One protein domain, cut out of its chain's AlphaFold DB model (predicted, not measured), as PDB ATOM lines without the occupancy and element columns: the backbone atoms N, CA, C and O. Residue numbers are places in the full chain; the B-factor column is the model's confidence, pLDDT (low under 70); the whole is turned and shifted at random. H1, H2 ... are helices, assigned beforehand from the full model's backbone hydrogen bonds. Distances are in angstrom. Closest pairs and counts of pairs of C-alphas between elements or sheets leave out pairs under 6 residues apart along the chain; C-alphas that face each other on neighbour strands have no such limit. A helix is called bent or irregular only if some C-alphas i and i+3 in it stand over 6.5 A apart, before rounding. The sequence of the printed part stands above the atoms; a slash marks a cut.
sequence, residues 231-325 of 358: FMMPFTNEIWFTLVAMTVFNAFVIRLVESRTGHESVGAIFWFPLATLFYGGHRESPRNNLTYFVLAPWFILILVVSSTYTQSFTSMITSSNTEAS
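AT A GLANCE: This is residues 231 to 325 of the 358 residues of an uncharacterized protein of Gossypium davidsonii (UniProt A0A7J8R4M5). Two long helices, H1 and H3, run opposite ways side by side as a narrow V, meeting where H1 ends and H3 begins, and a shorter, uneven helix, H2, packs slantwise on the later half of H1. H3 makes the longest axis: its last residues, with the tail after them, 317 to 325, stick out as a free arm past the rest, and residues 278 to 283, of which 278 belongs to H2, stick out as well. The printed part has 95 residues, with three named helices in the order H1, H2, H3 and no named strand, and its class is all helix. The whole is loose, with a radius of gyration of the C-alphas of 17.3 A, and it is a rod in outline, spanning 62 by 25 by 20 A along its three main axes.

HOW THE PARTS SIT: From Phe 231 the printed part passes through residues 231 to 236 into H1, residues 237 to 259. After a short link of 6 residues comes H2, residues 266 to 278. H1 and H2 touch, the closest C-alphas being those of Ala 251 and Phe 270, 6.4 A apart. H1 touches H2 with residues 247 to 255 alone, and H2 touches H1 with residues 269 to 273 alone. Their lines stand at a steep tilt of 55 degrees, and they run opposite ways. A short link of 10 residues then leads to H3, residues 289 to 323. H1 and H3 touch, with 7 pairs of C-alphas within 8 A, and the closest C-alphas are those of Ile 254 and Thr 291, 6.4 A apart. H1 touches H3 with residues 250 to 258 alone, and H3 touches H1 with residues 290 to 298 alone. Their lines stand at a shallow tilt of 15 degrees, opposite ways, with their centres 16.7 A apart. H2 and H3 are near each other, with 7 pairs of C-alphas within 10 A and the closest C-alphas 8.5 A apart. In H1 every O i to N i+4 pair is within hydrogen-bond range, while in H2 it is 5 of 9 such pairs and in H3 28 of 31.

IN THESE COORDINATES: H1 begins at C-alpha 237, at (-2.416, 2.158, 10.451), and ends at C-alpha 259, at (7.538, -25.047, -4.604), 32.6 A from first to last C-alpha. H2 measures 20.0 A from Val 266 to Phe 278 and is only just irregular: C-alphas 270 and 273 are 6.8 A apart. H3, the longest helix with 35 residues, begins at C-alpha 289, at (9.372, -17.452, -16.197), and ends at C-alpha 323, at (0.441, 26.880, 9.333), 51.9 A away. H3 is neither bent nor irregular, but only just: C-alphas 294 and 297 are 6.3 A apart.

THE WHOLE: The two C-alphas farthest apart are those of Gly 262 and Ser 325, at 62.6 A, while the first and last printed C-alphas, of Phe 231 and Ser 325, are 23.3 A apart. Residues 278 to 283 stand free, and so do residues 317 to 325, of which 317 to 323 belong to H3. Without these stretches the body of 80 residues spans 48 by 20 by 17 A, with a radius of gyration of 14.8 A. The printed part has no cut, and neither of the two links between helices is long. The mean pLDDT of the printed part is 71.8. It is under 70 in 38 residues, 259 to 289 and 319 to 325, and the mean over H2 is 57.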
ATOM      1  N   PHE A 231       7.862   9.730  10.503       75.12
ATOM      2  CA  PHE A 231       7.890   9.031   9.212       75.12
ATOM      3  C   PHE A 231       6.706   8.064   9.006       75.12
ATOM      4  O   PHE A 231       6.346   7.776   7.872       75.12
ATOM      5  N   MET A 232       6.059   7.577  10.071       78.94
ATOM      6  CA  MET A 232       4.861   6.725   9.960       78.94
ATOM      7  C   MET A 232       3.575   7.539   9.755       78.94
ATOM      8  O   MET A 232       2.564   6.997   9.318       78.94
ATOM      9  N   MET A 233       3.620   8.839  10.054       78.06
ATOM     10  CA  MET A 233       2.481   9.761  10.071       78.06
ATOM     11  C   MET A 233       1.744   9.947   8.725       78.06
ATOM     12  O   MET A 233       0.531  10.151   8.765       78.06
ATOM     13  N   PRO A 234       2.391   9.858   7.540       82.00
ATOM     14  CA  PRO A 234       1.706  10.039   6.255       82.00
ATOM     15  C   PRO A 234       0.675   8.959   5.913       82.00
ATOM     16  O   PRO A 234      -0.215   9.213   5.105       82.00
ATOM     17  N   PHE A 235       0.793   7.759   6.492       83.81
ATOM     18  CA  PHE A 235      -0.104   6.637   6.224       83.81
ATOM     19  C   PHE A 235      -0.822   6.179   7.490       83.81
ATOM     20  O   PHE A 235      -0.219   5.974   8.539       83.81
ATOM     21  N   THR A 236      -2.129   5.954   7.366       86.12
ATOM     22  CA  THR A 236      -2.952   5.384   8.435       86.12
ATOM     23  C   THR A 236      -2.509   3.957   8.753       86.12
ATOM     24  O   THR A 236      -2.090   3.213   7.864       86.12
ATOM     25  N   ASN A 237      -2.686   3.531  10.005       86.56
ATOM     26  CA  ASN A 237      -2.416   2.158  10.451       86.56
ATOM     27  C   ASN A 237      -3.067   1.096   9.539       86.56
ATOM     28  O   ASN A 237      -2.471   0.057   9.280       86.56
ATOM     29  N   GLU A 238      -4.256   1.371   8.996       88.50
ATOM     30  CA  GLU A 238      -4.955   0.493   8.046       88.50
ATOM     31  C   GLU A 238      -4.151   0.228   6.761       88.50
ATOM     32  O   GLU A 238      -4.079  -0.911   6.293       88.50
ATOM     33  N   ILE A 239      -3.501   1.257   6.210       89.44
ATOM     34  CA  ILE A 239      -2.673   1.147   5.000       89.44
ATOM     35  C   ILE A 239      -1.412   0.338   5.310       89.44
ATOM     36  O   ILE A 239      -1.043  -0.544   4.533       89.44
ATOM     37  N   TRP A 240      -0.796   0.566   6.473       87.94
ATOM     38  CA  TRP A 240       0.351  -0.215   6.940       87.94
ATOM     39  C   TRP A 240       0.023  -1.705   7.069       87.94
ATOM     40  O   TRP A 240       0.752  -2.544   6.536       87.94
ATOM     41  N   PHE A 241      -1.101  -2.048   7.705       88.75
ATOM     42  CA  PHE A 241      -1.538  -3.443   7.811       88.75
ATOM     43  C   PHE A 241      -1.851  -4.057   6.445       88.75
ATOM     44  O   PHE A 241      -1.477  -5.203   6.189       88.75
ATOM     45  N   THR A 242      -2.470  -3.291   5.544       88.88
ATOM     46  CA  THR A 242      -2.760  -3.739   4.175       88.88
ATOM     47  C   THR A 242      -1.473  -4.025   3.396       88.88
ATOM     48  O   THR A 242      -1.381  -5.050   2.723       88.88
ATOM     49  N   LEU A 243      -0.443  -3.182   3.528       87.12
ATOM     50  CA  LEU A 243       0.855  -3.376   2.873       87.12
ATOM     51  C   LEU A 243       1.568  -4.637   3.379       87.12
ATOM     52  O   LEU A 243       2.085  -5.420   2.577       87.12
ATOM     53  N   VAL A 244       1.556  -4.872   4.696       86.25
ATOM     54  CA  VAL A 244       2.114  -6.092   5.301       86.25
ATOM     55  C   VAL A 244       1.358  -7.327   4.809       86.25
ATOM     56  O   VAL A 244       1.984  -8.280   4.343       86.25
ATOM     57  N   ALA A 245       0.022  -7.303   4.834       88.88
ATOM     58  CA  ALA A 245      -0.809  -8.411   4.367       88.88
ATOM     59  C   ALA A 245      -0.574  -8.728   2.881       88.88
ATOM     60  O   ALA A 245      -0.387  -9.891   2.518       88.88
ATOM     61  N   MET A 246      -0.505  -7.702   2.026       86.31
ATOM     62  CA  MET A 246      -0.220  -7.859   0.598       86.31
ATOM     63  C   MET A 246       1.190  -8.395   0.341       86.31
ATOM     64  O   MET A 246       1.373  -9.230  -0.545       86.31
ATOM     65  N   THR A 247       2.186  -7.979   1.126       82.81
ATOM     66  CA  THR A 247       3.559  -8.505   1.017       82.81
ATOM     67  C   THR A 247       3.607  -9.993   1.368       82.81
ATOM     68  O   THR A 247       4.184 -10.787   0.626       82.81
ATOM     69  N   VAL A 248       2.943 -10.395   2.458       84.19
ATOM     70  CA  VAL A 248       2.846 -11.805   2.877       84.19
ATOM     71  C   VAL A 248       2.097 -12.642   1.839       84.19
ATOM     72  O   VAL A 248       2.534 -13.745   1.514       84.19
ATOM     73  N   PHE A 249       1.009 -12.113   1.271       85.75
ATOM     74  CA  PHE A 249       0.265 -12.777   0.202       85.75
ATOM     75  C   PHE A 249       1.136 -13.003  -1.042       85.75
ATOM     76  O   PHE A 249       1.197 -14.121  -1.550       85.75
ATOM     77  N   ASN A 250       1.872 -11.987  -1.498       80.56
ATOM     78  CA  ASN A 250       2.779 -12.130  -2.640       80.56
ATOM     79  C   ASN A 250       3.914 -13.126  -2.357       80.56
ATOM     80  O   ASN A 250       4.206 -13.970  -3.202       80.56
ATOM     81  N   ALA A 251       4.500 -13.103  -1.155       77.31
ATOM     82  CA  ALA A 251       5.500 -14.087  -0.735       77.31
ATOM     83  C   ALA A 251       4.943 -15.523  -0.764       77.31
ATOM     84  O   ALA A 251       5.617 -16.454  -1.208       77.31
ATOM     85  N   PHE A 252       3.692 -15.704  -0.333       81.19
ATOM     86  CA  PHE A 252       3.002 -16.988  -0.385       81.19
ATOM     87  C   PHE A 252       2.754 -17.458  -1.827       81.19
ATOM     88  O   PHE A 252       3.025 -18.616  -2.142       81.19
ATOM     89  N   VAL A 253       2.306 -16.569  -2.720       83.00
ATOM     90  CA  VAL A 253       2.102 -16.887  -4.144       83.00
ATOM     91  C   VAL A 253       3.420 -17.277  -4.816       83.00
ATOM     92  O   VAL A 253       3.471 -18.307  -5.486       83.00
ATOM     93  N   ILE A 254       4.498 -16.519  -4.593       76.19
ATOM     94  CA  ILE A 254       5.836 -16.838  -5.120       76.19
ATOM     95  C   ILE A 254       6.283 -18.212  -4.616       76.19
ATOM     96  O   ILE A 254       6.670 -19.065  -5.413       76.19
ATOM     97  N   ARG A 255       6.130 -18.479  -3.313       73.69
ATOM     98  CA  ARG A 255       6.445 -19.787  -2.728       73.69
ATOM     99  C   ARG A 255       5.655 -20.920  -3.380       73.69
ATOM    100  O   ARG A 255       6.229 -21.974  -3.624       73.69
ATOM    101  N   LEU A 256       4.365 -20.739  -3.664       77.81
ATOM    102  CA  LEU A 256       3.558 -21.760  -4.341       77.81
ATOM    103  C   LEU A 256       4.018 -22.013  -5.784       77.81
ATOM    104  O   LEU A 256       4.030 -23.165  -6.222       77.81
ATOM    105  N   VAL A 257       4.397 -20.960  -6.513       75.69
ATOM    106  CA  VAL A 257       4.913 -21.060  -7.890       75.69
ATOM    107  C   VAL A 257       6.271 -21.769  -7.915       75.69
ATOM    108  O   VAL A 257       6.500 -22.626  -8.769       75.69
ATOM    109  N   GLU A 258       7.149 -21.468  -6.958       71.69
ATOM    110  CA  GLU A 258       8.501 -22.033  -6.859       71.69
ATOM    111  C   GLU A 258       8.492 -23.471  -6.303       71.69
ATOM    112  O   GLU A 258       9.155 -24.355  -6.847       71.69
ATOM    113  N   SER A 259       7.656 -23.747  -5.290       67.62
ATOM    114  CA  SER A 259       7.538 -25.047  -4.604       67.62
ATOM    115  C   SER A 259       7.139 -26.197  -5.528       67.62
ATOM    116  O   SER A 259       7.362 -27.356  -5.175       67.62
ATOM    117  N   ARG A 260       6.566 -25.916  -6.705       63.88
ATOM    118  CA  ARG A 260       6.293 -26.944  -7.718       63.88
ATOM    119  C   ARG A 260       7.560 -27.518  -8.369       63.88
ATOM    120  O   ARG A 260       7.450 -28.512  -9.078       63.88
ATOM    121  N   THR A 261       8.740 -26.936  -8.134       57.19
ATOM    122  CA  THR A 261       9.953 -27.201  -8.937       57.19
ATOM    123  C   THR A 261      11.162 -27.712  -8.138       57.19
ATOM    124  O   THR A 261      12.221 -27.958  -8.720       57.19
ATOM    125  N   GLY A 262      11.025 -27.931  -6.826       54.41
ATOM    126  CA  GLY A 262      12.084 -28.501  -5.985       54.41
ATOM    127  C   GLY A 262      12.162 -27.860  -4.601       54.41
ATOM    128  O   GLY A 262      11.787 -26.711  -4.410       54.41
ATOM    129  N   HIS A 263      12.602 -28.649  -3.624       49.31
ATOM    130  CA  HIS A 263      12.503 -28.363  -2.197       49.31
ATOM    131  C   HIS A 263      13.631 -27.429  -1.728       49.31
ATOM    132  O   HIS A 263      14.705 -27.899  -1.363       49.31
ATOM    133  N   GLU A 264      13.385 -26.119  -1.697       54.88
ATOM    134  CA  GLU A 264      14.297 -25.154  -1.072       54.88
ATOM    135  C   GLU A 264      13.722 -24.519   0.198       54.88
ATOM    136  O   GLU A 264      12.509 -24.452   0.418       54.88
ATOM    137  N   SER A 265      14.646 -24.129   1.082       53.31
ATOM    138  CA  SER A 265      14.393 -23.738   2.466       53.31
ATOM    139  C   SER A 265      13.427 -22.558   2.570       53.31
ATOM    140  O   SER A 265      13.672 -21.464   2.061       53.31
ATOM    141  N   VAL A 266      12.348 -22.775   3.323       55.59
ATOM    142  CA  VAL A 266      11.257 -21.822   3.592       55.59
ATOM    143  C   VAL A 266      11.764 -20.471   4.119       55.59
ATOM    144  O   VAL A 266      11.120 -19.447   3.892       55.59
ATOM    145  N   GLY A 267      12.926 -20.455   4.783       54.84
ATOM    146  CA  GLY A 267      13.539 -19.244   5.333       54.84
ATOM    147  C   GLY A 267      14.157 -18.305   4.290       54.84
ATOM    148  O   GLY A 267      14.108 -17.093   4.478       54.84
ATOM    149  N   ALA A 268      14.682 -18.827   3.176       55.84
ATOM    150  CA  ALA A 268      15.309 -18.008   2.131       55.84
ATOM    151  C   ALA A 268      14.265 -17.296   1.247       55.84
ATOM    152  O   ALA A 268      14.448 -16.149   0.849       55.84
ATOM    153  N   ILE A 269      13.114 -17.941   1.026       57.38
ATOM    154  CA  ILE A 269      12.012 -17.419   0.199       57.38
ATOM    155  C   ILE A 269      11.268 -16.276   0.904       57.38
ATOM    156  O   ILE A 269      10.803 -15.349   0.251       57.38
ATOM    157  N   PHE A 270      11.181 -16.292   2.238       54.62
ATOM    158  CA  PHE A 270      10.565 -15.197   2.999       54.62
ATOM    159  C   PHE A 270      11.403 -13.909   2.960       54.62
ATOM    160  O   PHE A 270      10.854 -12.810   2.960       54.62
ATOM    161  N   TRP A 271      12.730 -14.039   2.870       57.31
ATOM    162  CA  TRP A 271      13.646 -12.904   2.742       57.31
ATOM    163  C   TRP A 271      13.705 -12.348   1.308       57.31
ATOM    164  O   TRP A 271      14.085 -11.198   1.114       57.31
ATOM    165  N   PHE A 272      13.281 -13.119   0.299       59.59
ATOM    166  CA  PHE A 272      13.410 -12.765  -1.118       59.59
ATOM    167  C   PHE A 272      12.611 -11.509  -1.543       59.59
ATOM    168  O   PHE A 272      13.213 -10.635  -2.174       59.59
ATOM    169  N   PRO A 273      11.326 -11.318  -1.166       58.56
ATOM    170  CA  PRO A 273      10.581 -10.086  -1.462       58.56
ATOM    171  C   PRO A 273      11.138  -8.856  -0.734       58.56
ATOM    172  O   PRO A 273      11.090  -7.747  -1.258       58.56
ATOM    173  N   LEU A 274      11.682  -9.051   0.473       57.25
ATOM    174  CA  LEU A 274      12.269  -7.982   1.282       57.25
ATOM    175  C   LEU A 274      13.656  -7.572   0.751       57.25
ATOM    176  O   LEU A 274      13.982  -6.387   0.708       57.25
ATOM    177  N   ALA A 275      14.449  -8.534   0.277       57.47
ATOM    178  CA  ALA A 275      15.756  -8.306  -0.332       57.47
ATOM    179  C   ALA A 275      15.658  -7.671  -1.729       57.47
ATOM    180  O   ALA A 275      16.441  -6.776  -2.040       57.47
ATOM    181  N   THR A 276      14.669  -8.057  -2.547       59.50
ATOM    182  CA  THR A 276      14.418  -7.402  -3.849       59.50
ATOM    183  C   THR A 276      13.947  -5.954  -3.709       59.50
ATOM    184  O   THR A 276      14.198  -5.151  -4.604       59.50
ATOM    185  N   LEU A 277      13.303  -5.612  -2.590       55.19
ATOM    186  CA  LEU A 277      12.842  -4.259  -2.275       55.19
ATOM    187  C   LEU A 277      13.975  -3.289  -1.897       55.19
ATOM    188  O   LEU A 277      13.932  -2.129  -2.301       55.19
ATOM    189  N   PHE A 278      14.976  -3.741  -1.133       52.41
ATOM    190  CA  PHE A 278      16.032  -2.869  -0.584       52.41
ATOM    191  C   PHE A 278      17.393  -2.991  -1.280       52.41
ATOM    192  O   PHE A 278      18.158  -2.032  -1.298       52.41
ATOM    193  N   TYR A 279      17.703  -4.146  -1.866       48.25
ATOM    194  CA  TYR A 279      19.000  -4.440  -2.474       48.25
ATOM    195  C   TYR A 279      18.797  -4.888  -3.917       48.25
ATOM    196  O   TYR A 279      18.996  -6.053  -4.262       48.25
ATOM    197  N   GLY A 280      18.370  -3.945  -4.764       46.72
ATOM    198  CA  GLY A 280      18.264  -4.128  -6.209       46.72
ATOM    199  C   GLY A 280      19.557  -4.705  -6.789       46.72
ATOM    200  O   GLY A 280      20.501  -3.975  -7.072       46.72
ATOM    201  N   GLY A 281      19.586  -6.027  -6.952       50.97
ATOM    202  CA  GLY A 281      20.713  -6.767  -7.504       50.97
ATOM    203  C   GLY A 281      21.578  -7.480  -6.465       50.97
ATOM    204  O   GLY A 281      22.698  -7.064  -6.214       50.97
ATOM    205  N   HIS A 282      21.130  -8.635  -5.966       35.78
ATOM    206  CA  HIS A 282      22.044  -9.768  -5.775       35.78
ATOM    207  C   HIS A 282      21.311 -11.124  -5.825       35.78
ATOM    208  O   HIS A 282      20.757 -11.604  -4.848       35.78
ATOM    209  N   ARG A 283      21.382 -11.732  -7.019       45.91
ATOM    210  CA  ARG A 283      21.920 -13.082  -7.259       45.91
ATOM    211  C   ARG A 283      21.159 -14.303  -6.712       45.91
ATOM    212  O   ARG A 283      21.758 -15.126  -6.053       45.91
ATOM    213  N   GLU A 284      19.936 -14.504  -7.187       49.31
ATOM    214  CA  GLU A 284      19.462 -15.808  -7.682       49.31
ATOM    215  C   GLU A 284      18.305 -15.525  -8.650       49.31
ATOM    216  O   GLU A 284      17.255 -15.015  -8.262       49.31
ATOM    217  N   SER A 285      18.527 -15.739  -9.950       55.91
ATOM    218  CA  SER A 285      17.484 -15.527 -10.960       55.91
ATOM    219  C   SER A 285      16.355 -16.528 -10.706       55.91
ATOM    220  O   SER A 285      16.654 -17.725 -10.656       55.91
ATOM    221  N   PRO A 286      15.084 -16.098 -10.576       56.78
ATOM    222  CA  PRO A 286      13.980 -17.032 -10.410       56.78
ATOM    223  C   PRO A 286      13.975 -18.003 -11.591       56.78
ATOM    224  O   PRO A 286      14.044 -17.604 -12.755       56.78
ATOM    225  N   ARG A 287      13.948 -19.299 -11.280       59.16
ATOM    226  CA  ARG A 287      14.166 -20.371 -12.263       59.16
ATOM    227  C   ARG A 287      12.980 -20.542 -13.222       59.16
ATOM    228  O   ARG A 287      13.116 -21.189 -14.257       59.16
ATOM    229  N   ASN A 288      11.823 -19.967 -12.883       64.12
ATOM    230  CA  ASN A 288      10.581 -20.053 -13.642       64.12
ATOM    231  C   ASN A 288      10.160 -18.686 -14.210       64.12
ATOM    232  O   ASN A 288       9.993 -17.714 -13.472       64.12
ATOM    233  N   ASN A 289       9.878 -18.645 -15.514       67.88
ATOM    234  CA  ASN A 289       9.372 -17.452 -16.197       67.88
ATOM    235  C   ASN A 289       8.022 -16.956 -15.624       67.88
ATOM    236  O   ASN A 289       7.717 -15.770 -15.722       67.88
ATOM    237  N   LEU A 290       7.234 -17.829 -14.977       71.50
ATOM    238  CA  LEU A 290       5.965 -17.471 -14.319       71.50
ATOM    239  C   LEU A 290       6.151 -16.577 -13.080       71.50
ATOM    240  O   LEU A 290       5.269 -15.775 -12.776       71.50
ATOM    241  N   THR A 291       7.294 -16.653 -12.393       70.56
ATOM    242  CA  THR A 291       7.581 -15.810 -11.221       70.56
ATOM    243  C   THR A 291       7.739 -14.338 -11.622       70.56
ATOM    244  O   THR A 291       7.270 -13.453 -10.910       70.56
ATOM    245  N   TYR A 292       8.294 -14.058 -12.809       76.06
ATOM    246  CA  TYR A 292       8.382 -12.693 -13.351       76.06
ATOM    247  C   TYR A 292       7.008 -12.069 -13.616       76.06
ATOM    248  O   TYR A 292       6.829 -10.871 -13.402       76.06
ATOM    249  N   PHE A 293       6.024 -12.875 -14.026       79.00
ATOM    250  CA  PHE A 293       4.658 -12.403 -14.261       79.00
ATOM    251  C   PHE A 293       3.949 -11.986 -12.960       79.00
ATOM    252  O   PHE A 293       3.132 -11.071 -12.977       79.00
ATOM    253  N   VAL A 294       4.290 -12.613 -11.829       77.75
ATOM    254  CA  VAL A 294       3.773 -12.250 -10.495       77.75
ATOM    255  C   VAL A 294       4.530 -11.054  -9.907       77.75
ATOM    256  O   VAL A 294       3.927 -10.169  -9.305       77.75
ATOM    257  N   LEU A 295       5.849 -10.990 -10.113       75.69
ATOM    258  CA  LEU A 295       6.690  -9.909  -9.598       75.69
ATOM    259  C   LEU A 295       6.428  -8.563 -10.287       75.69
ATOM    260  O   LEU A 295       6.451  -7.534  -9.618       75.69
ATOM    261  N   ALA A 296       6.169  -8.538 -11.598       80.31
ATOM    262  CA  ALA A 296       6.025  -7.279 -12.336       80.31
ATOM    263  C   ALA A 296       4.869  -6.384 -11.822       80.31
ATOM    264  O   ALA A 296       5.128  -5.214 -11.525       80.31
ATOM    265  N   PRO A 297       3.629  -6.881 -11.620       84.44
ATOM    266  CA  PRO A 297       2.558  -6.092 -11.001       84.44
ATOM    267  C   PRO A 297       2.862  -5.674  -9.554       84.44
ATOM    268  O   PRO A 297       2.503  -4.569  -9.148       84.44
ATOM    269  N   TRP A 298       3.551  -6.524  -8.782       82.25
ATOM    270  CA  TRP A 298       3.959  -6.222  -7.405       82.25
ATOM    271  C   TRP A 298       4.956  -5.058  -7.340       82.25
ATOM    272  O   TRP A 298       4.774  -4.131  -6.550       82.25
ATOM    273  N   PHE A 299       5.957  -5.045  -8.224       80.50
ATOM    274  CA  PHE A 299       6.899  -3.928  -8.343       80.50
ATOM    275  C   PHE A 299       6.201  -2.623  -8.731       80.50
ATOM    276  O   PHE A 299       6.501  -1.579  -8.153       80.50
ATOM    277  N   ILE A 300       5.240  -2.667  -9.662       85.69
ATOM    278  CA  ILE A 300       4.449  -1.484 -10.033       85.69
ATOM    279  C   ILE A 300       3.668  -0.957  -8.822       85.69
ATOM    280  O   ILE A 300       3.673   0.248  -8.571       85.69
ATOM    281  N   LEU A 301       3.044  -1.844  -8.039       86.50
ATOM    282  CA  LEU A 301       2.308  -1.465  -6.833       86.50
ATOM    283  C   LEU A 301       3.218  -0.771  -5.812       86.50
ATOM    284  O   LEU A 301       2.870   0.302  -5.323       86.50
ATOM    285  N   ILE A 302       4.399  -1.328  -5.538       84.44
ATOM    286  CA  ILE A 302       5.389  -0.712  -4.642       84.44
ATOM    287  C   ILE A 302       5.802   0.675  -5.140       84.44
ATOM    288  O   ILE A 302       5.872   1.608  -4.347       84.44
ATOM    289  N   LEU A 303       6.065   0.836  -6.440       86.12
ATOM    290  CA  LEU A 303       6.464   2.130  -7.003       86.12
ATOM    291  C   LEU A 303       5.375   3.195  -6.811       86.12
ATOM    292  O   LEU A 303       5.680   4.329  -6.438       86.12
ATOM    293  N   VAL A 304       4.107   2.828  -7.007       90.38
ATOM    294  CA  VAL A 304       2.966   3.724  -6.766       90.38
ATOM    295  C   VAL A 304       2.842   4.070  -5.278       90.38
ATOM    296  O   VAL A 304       2.662   5.241  -4.936       90.38
ATOM    297  N   VAL A 305       2.995   3.092  -4.381       89.56
ATOM    298  CA  VAL A 305       2.952   3.314  -2.924       89.56
ATOM    299  C   VAL A 305       4.098   4.223  -2.461       89.56
ATOM    300  O   VAL A 305       3.865   5.167  -1.715       89.56
ATOM    301  N   SER A 306       5.322   4.019  -2.948       86.81
ATOM    302  CA  SER A 306       6.475   4.868  -2.613       86.81
ATOM    303  C   SER A 306       6.321   6.299  -3.140       86.81
ATOM    304  O   SER A 306       6.675   7.261  -2.454       86.81
ATOM    305  N   SER A 307       5.757   6.459  -4.342       89.88
ATOM    306  CA  SER A 307       5.462   7.775  -4.922       89.88
ATOM    307  C   SER A 307       4.401   8.522  -4.109       89.88
ATOM    308  O   SER A 307       4.616   9.667  -3.709       89.88
ATOM    309  N   THR A 308       3.292   7.855  -3.779       90.81
ATOM    310  CA  THR A 308       2.213   8.438  -2.963       90.81
ATOM    311  C   THR A 308       2.671   8.750  -1.540       90.81
ATOM    312  O   THR A 308       2.384   9.837  -1.047       90.81
ATOM    313  N   TYR A 309       3.470   7.878  -0.916       89.94
ATOM    314  CA  TYR A 309       4.102   8.152   0.377       89.94
ATOM    315  C   TYR A 309       4.939   9.431   0.325       89.94
ATOM    316  O   TYR A 309       4.776  10.321   1.158       89.94
ATOM    317  N   THR A 310       5.802   9.553  -0.688       89.31
ATOM    318  CA  THR A 310       6.677  10.721  -0.850       89.31
ATOM    319  C   THR A 310       5.862  11.998  -1.063       89.31
ATOM    320  O   THR A 310       6.180  13.029  -0.472       89.31
ATOM    321  N   GLN A 311       4.779  11.943  -1.844       89.00
ATOM    322  CA  GLN A 311       3.867  13.074  -2.053       89.00
ATOM    323  C   GLN A 311       3.148  13.488  -0.765       89.00
ATOM    324  O   GLN A 311       3.140  14.671  -0.421       89.00
ATOM    325  N   SER A 312       2.591  12.532  -0.021       88.56
ATOM    326  CA  SER A 312       1.897  12.798   1.242       88.56
ATOM    327  C   SER A 312       2.847  13.321   2.320       88.56
ATOM    328  O   SER A 312       2.522  14.292   3.002       88.56
ATOM    329  N   PHE A 313       4.048  12.748   2.431       85.38
ATOM    330  CA  PHE A 313       5.081  13.217   3.355       85.38
ATOM    331  C   PHE A 313       5.545  14.640   3.014       85.38
ATOM    332  O   PHE A 313       5.603  15.504   3.888       85.38
ATOM    333  N   THR A 314       5.792  14.914   1.729       86.00
ATOM    334  CA  THR A 314       6.180  16.251   1.247       86.00
ATOM    335  C   THR A 314       5.079  17.280   1.504       86.00
ATOM    336  O   THR A 314       5.364  18.387   1.963       86.00
ATOM    337  N   SER A 315       3.814  16.921   1.262       84.75
ATOM    338  CA  SER A 315       2.667  17.784   1.559       84.75
ATOM    339  C   SER A 315       2.586  18.117   3.046       84.75
ATOM    340  O   SER A 315       2.368  19.275   3.382       84.75
ATOM    341  N   MET A 316       2.787  17.130   3.924       81.62
ATOM    342  CA  MET A 316       2.718  17.313   5.376       81.62
ATOM    343  C   MET A 316       3.790  18.284   5.891       81.62
ATOM    344  O   MET A 316       3.468  19.192   6.653       81.62
ATOM    345  N   ILE A 317       5.040  18.141   5.430       77.31
ATOM    346  CA  ILE A 317       6.143  19.059   5.782       77.31
ATOM    347  C   ILE A 317       5.868  20.469   5.244       77.31
ATOM    348  O   ILE A 317       6.154  21.474   5.894       77.31
ATOM    349  N   THR A 318       5.299  20.562   4.043       80.19
ATOM    350  CA  THR A 318       5.005  21.858   3.423       80.19
ATOM    351  C   THR A 318       3.838  22.560   4.127       80.19
ATOM    352  O   THR A 318       3.892  23.773   4.341       80.19
ATOM    353  N   SER A 319       2.802  21.825   4.548       67.75
ATOM    354  CA  SER A 319       1.645  22.390   5.252       67.75
ATOM    355  C   SER A 319       1.969  22.804   6.683       67.75
ATOM    356  O   SER A 319       1.541  23.880   7.089       67.75
ATOM    357  N   SER A 320       2.761  22.026   7.431       61.78
ATOM    358  CA  SER A 320       3.173  22.413   8.790       61.78
ATOM    359  C   SER A 320       3.976  23.716   8.787       61.78
ATOM    360  O   SER A 320       3.749  24.589   9.619       61.78
ATOM    361  N   ASN A 321       4.835  23.904   7.782       55.69
ATOM    362  CA  ASN A 321       5.581  25.149   7.591       55.69
ATOM    363  C   ASN A 321       4.691  26.321   7.133       55.69
ATOM    364  O   ASN A 321       5.052  27.481   7.317       55.69
ATOM    365  N   THR A 322       3.521  26.036   6.554       48.84
ATOM    366  CA  THR A 322       2.563  27.055   6.096       48.84
ATOM    367  C   THR A 322       1.557  27.441   7.188       48.84
ATOM    368  O   THR A 322       1.120  28.587   7.219       48.84
ATOM    369  N   GLU A 323       1.229  26.547   8.129       50.56
ATOM    370  CA  GLU A 323       0.441  26.880   9.333       50.56
ATOM    371  C   GLU A 323       1.184  27.837  10.279       50.56
ATOM    372  O   GLU A 323       0.553  28.588  11.019       50.56
ATOM    373  N   ALA A 324       2.518  27.880  10.195       48.47
ATOM    374  CA  ALA A 324       3.346  28.904  10.829       48.47
ATOM    375  C   ALA A 324       3.259  30.281  10.133       48.47
ATOM    376  O   ALA A 324       3.832  31.260  10.614       48.47
ATOM    377  N   SER A 325       2.548  30.388   9.003       41.38
ATOM    378  CA  SER A 325       2.337  31.658   8.316       41.38
ATOM    379  C   SER A 325       1.182  32.436   8.966       41.38
ATOM    380  O   SER A 325       0.074  31.908   9.101       41.38
TER     381      SER A 325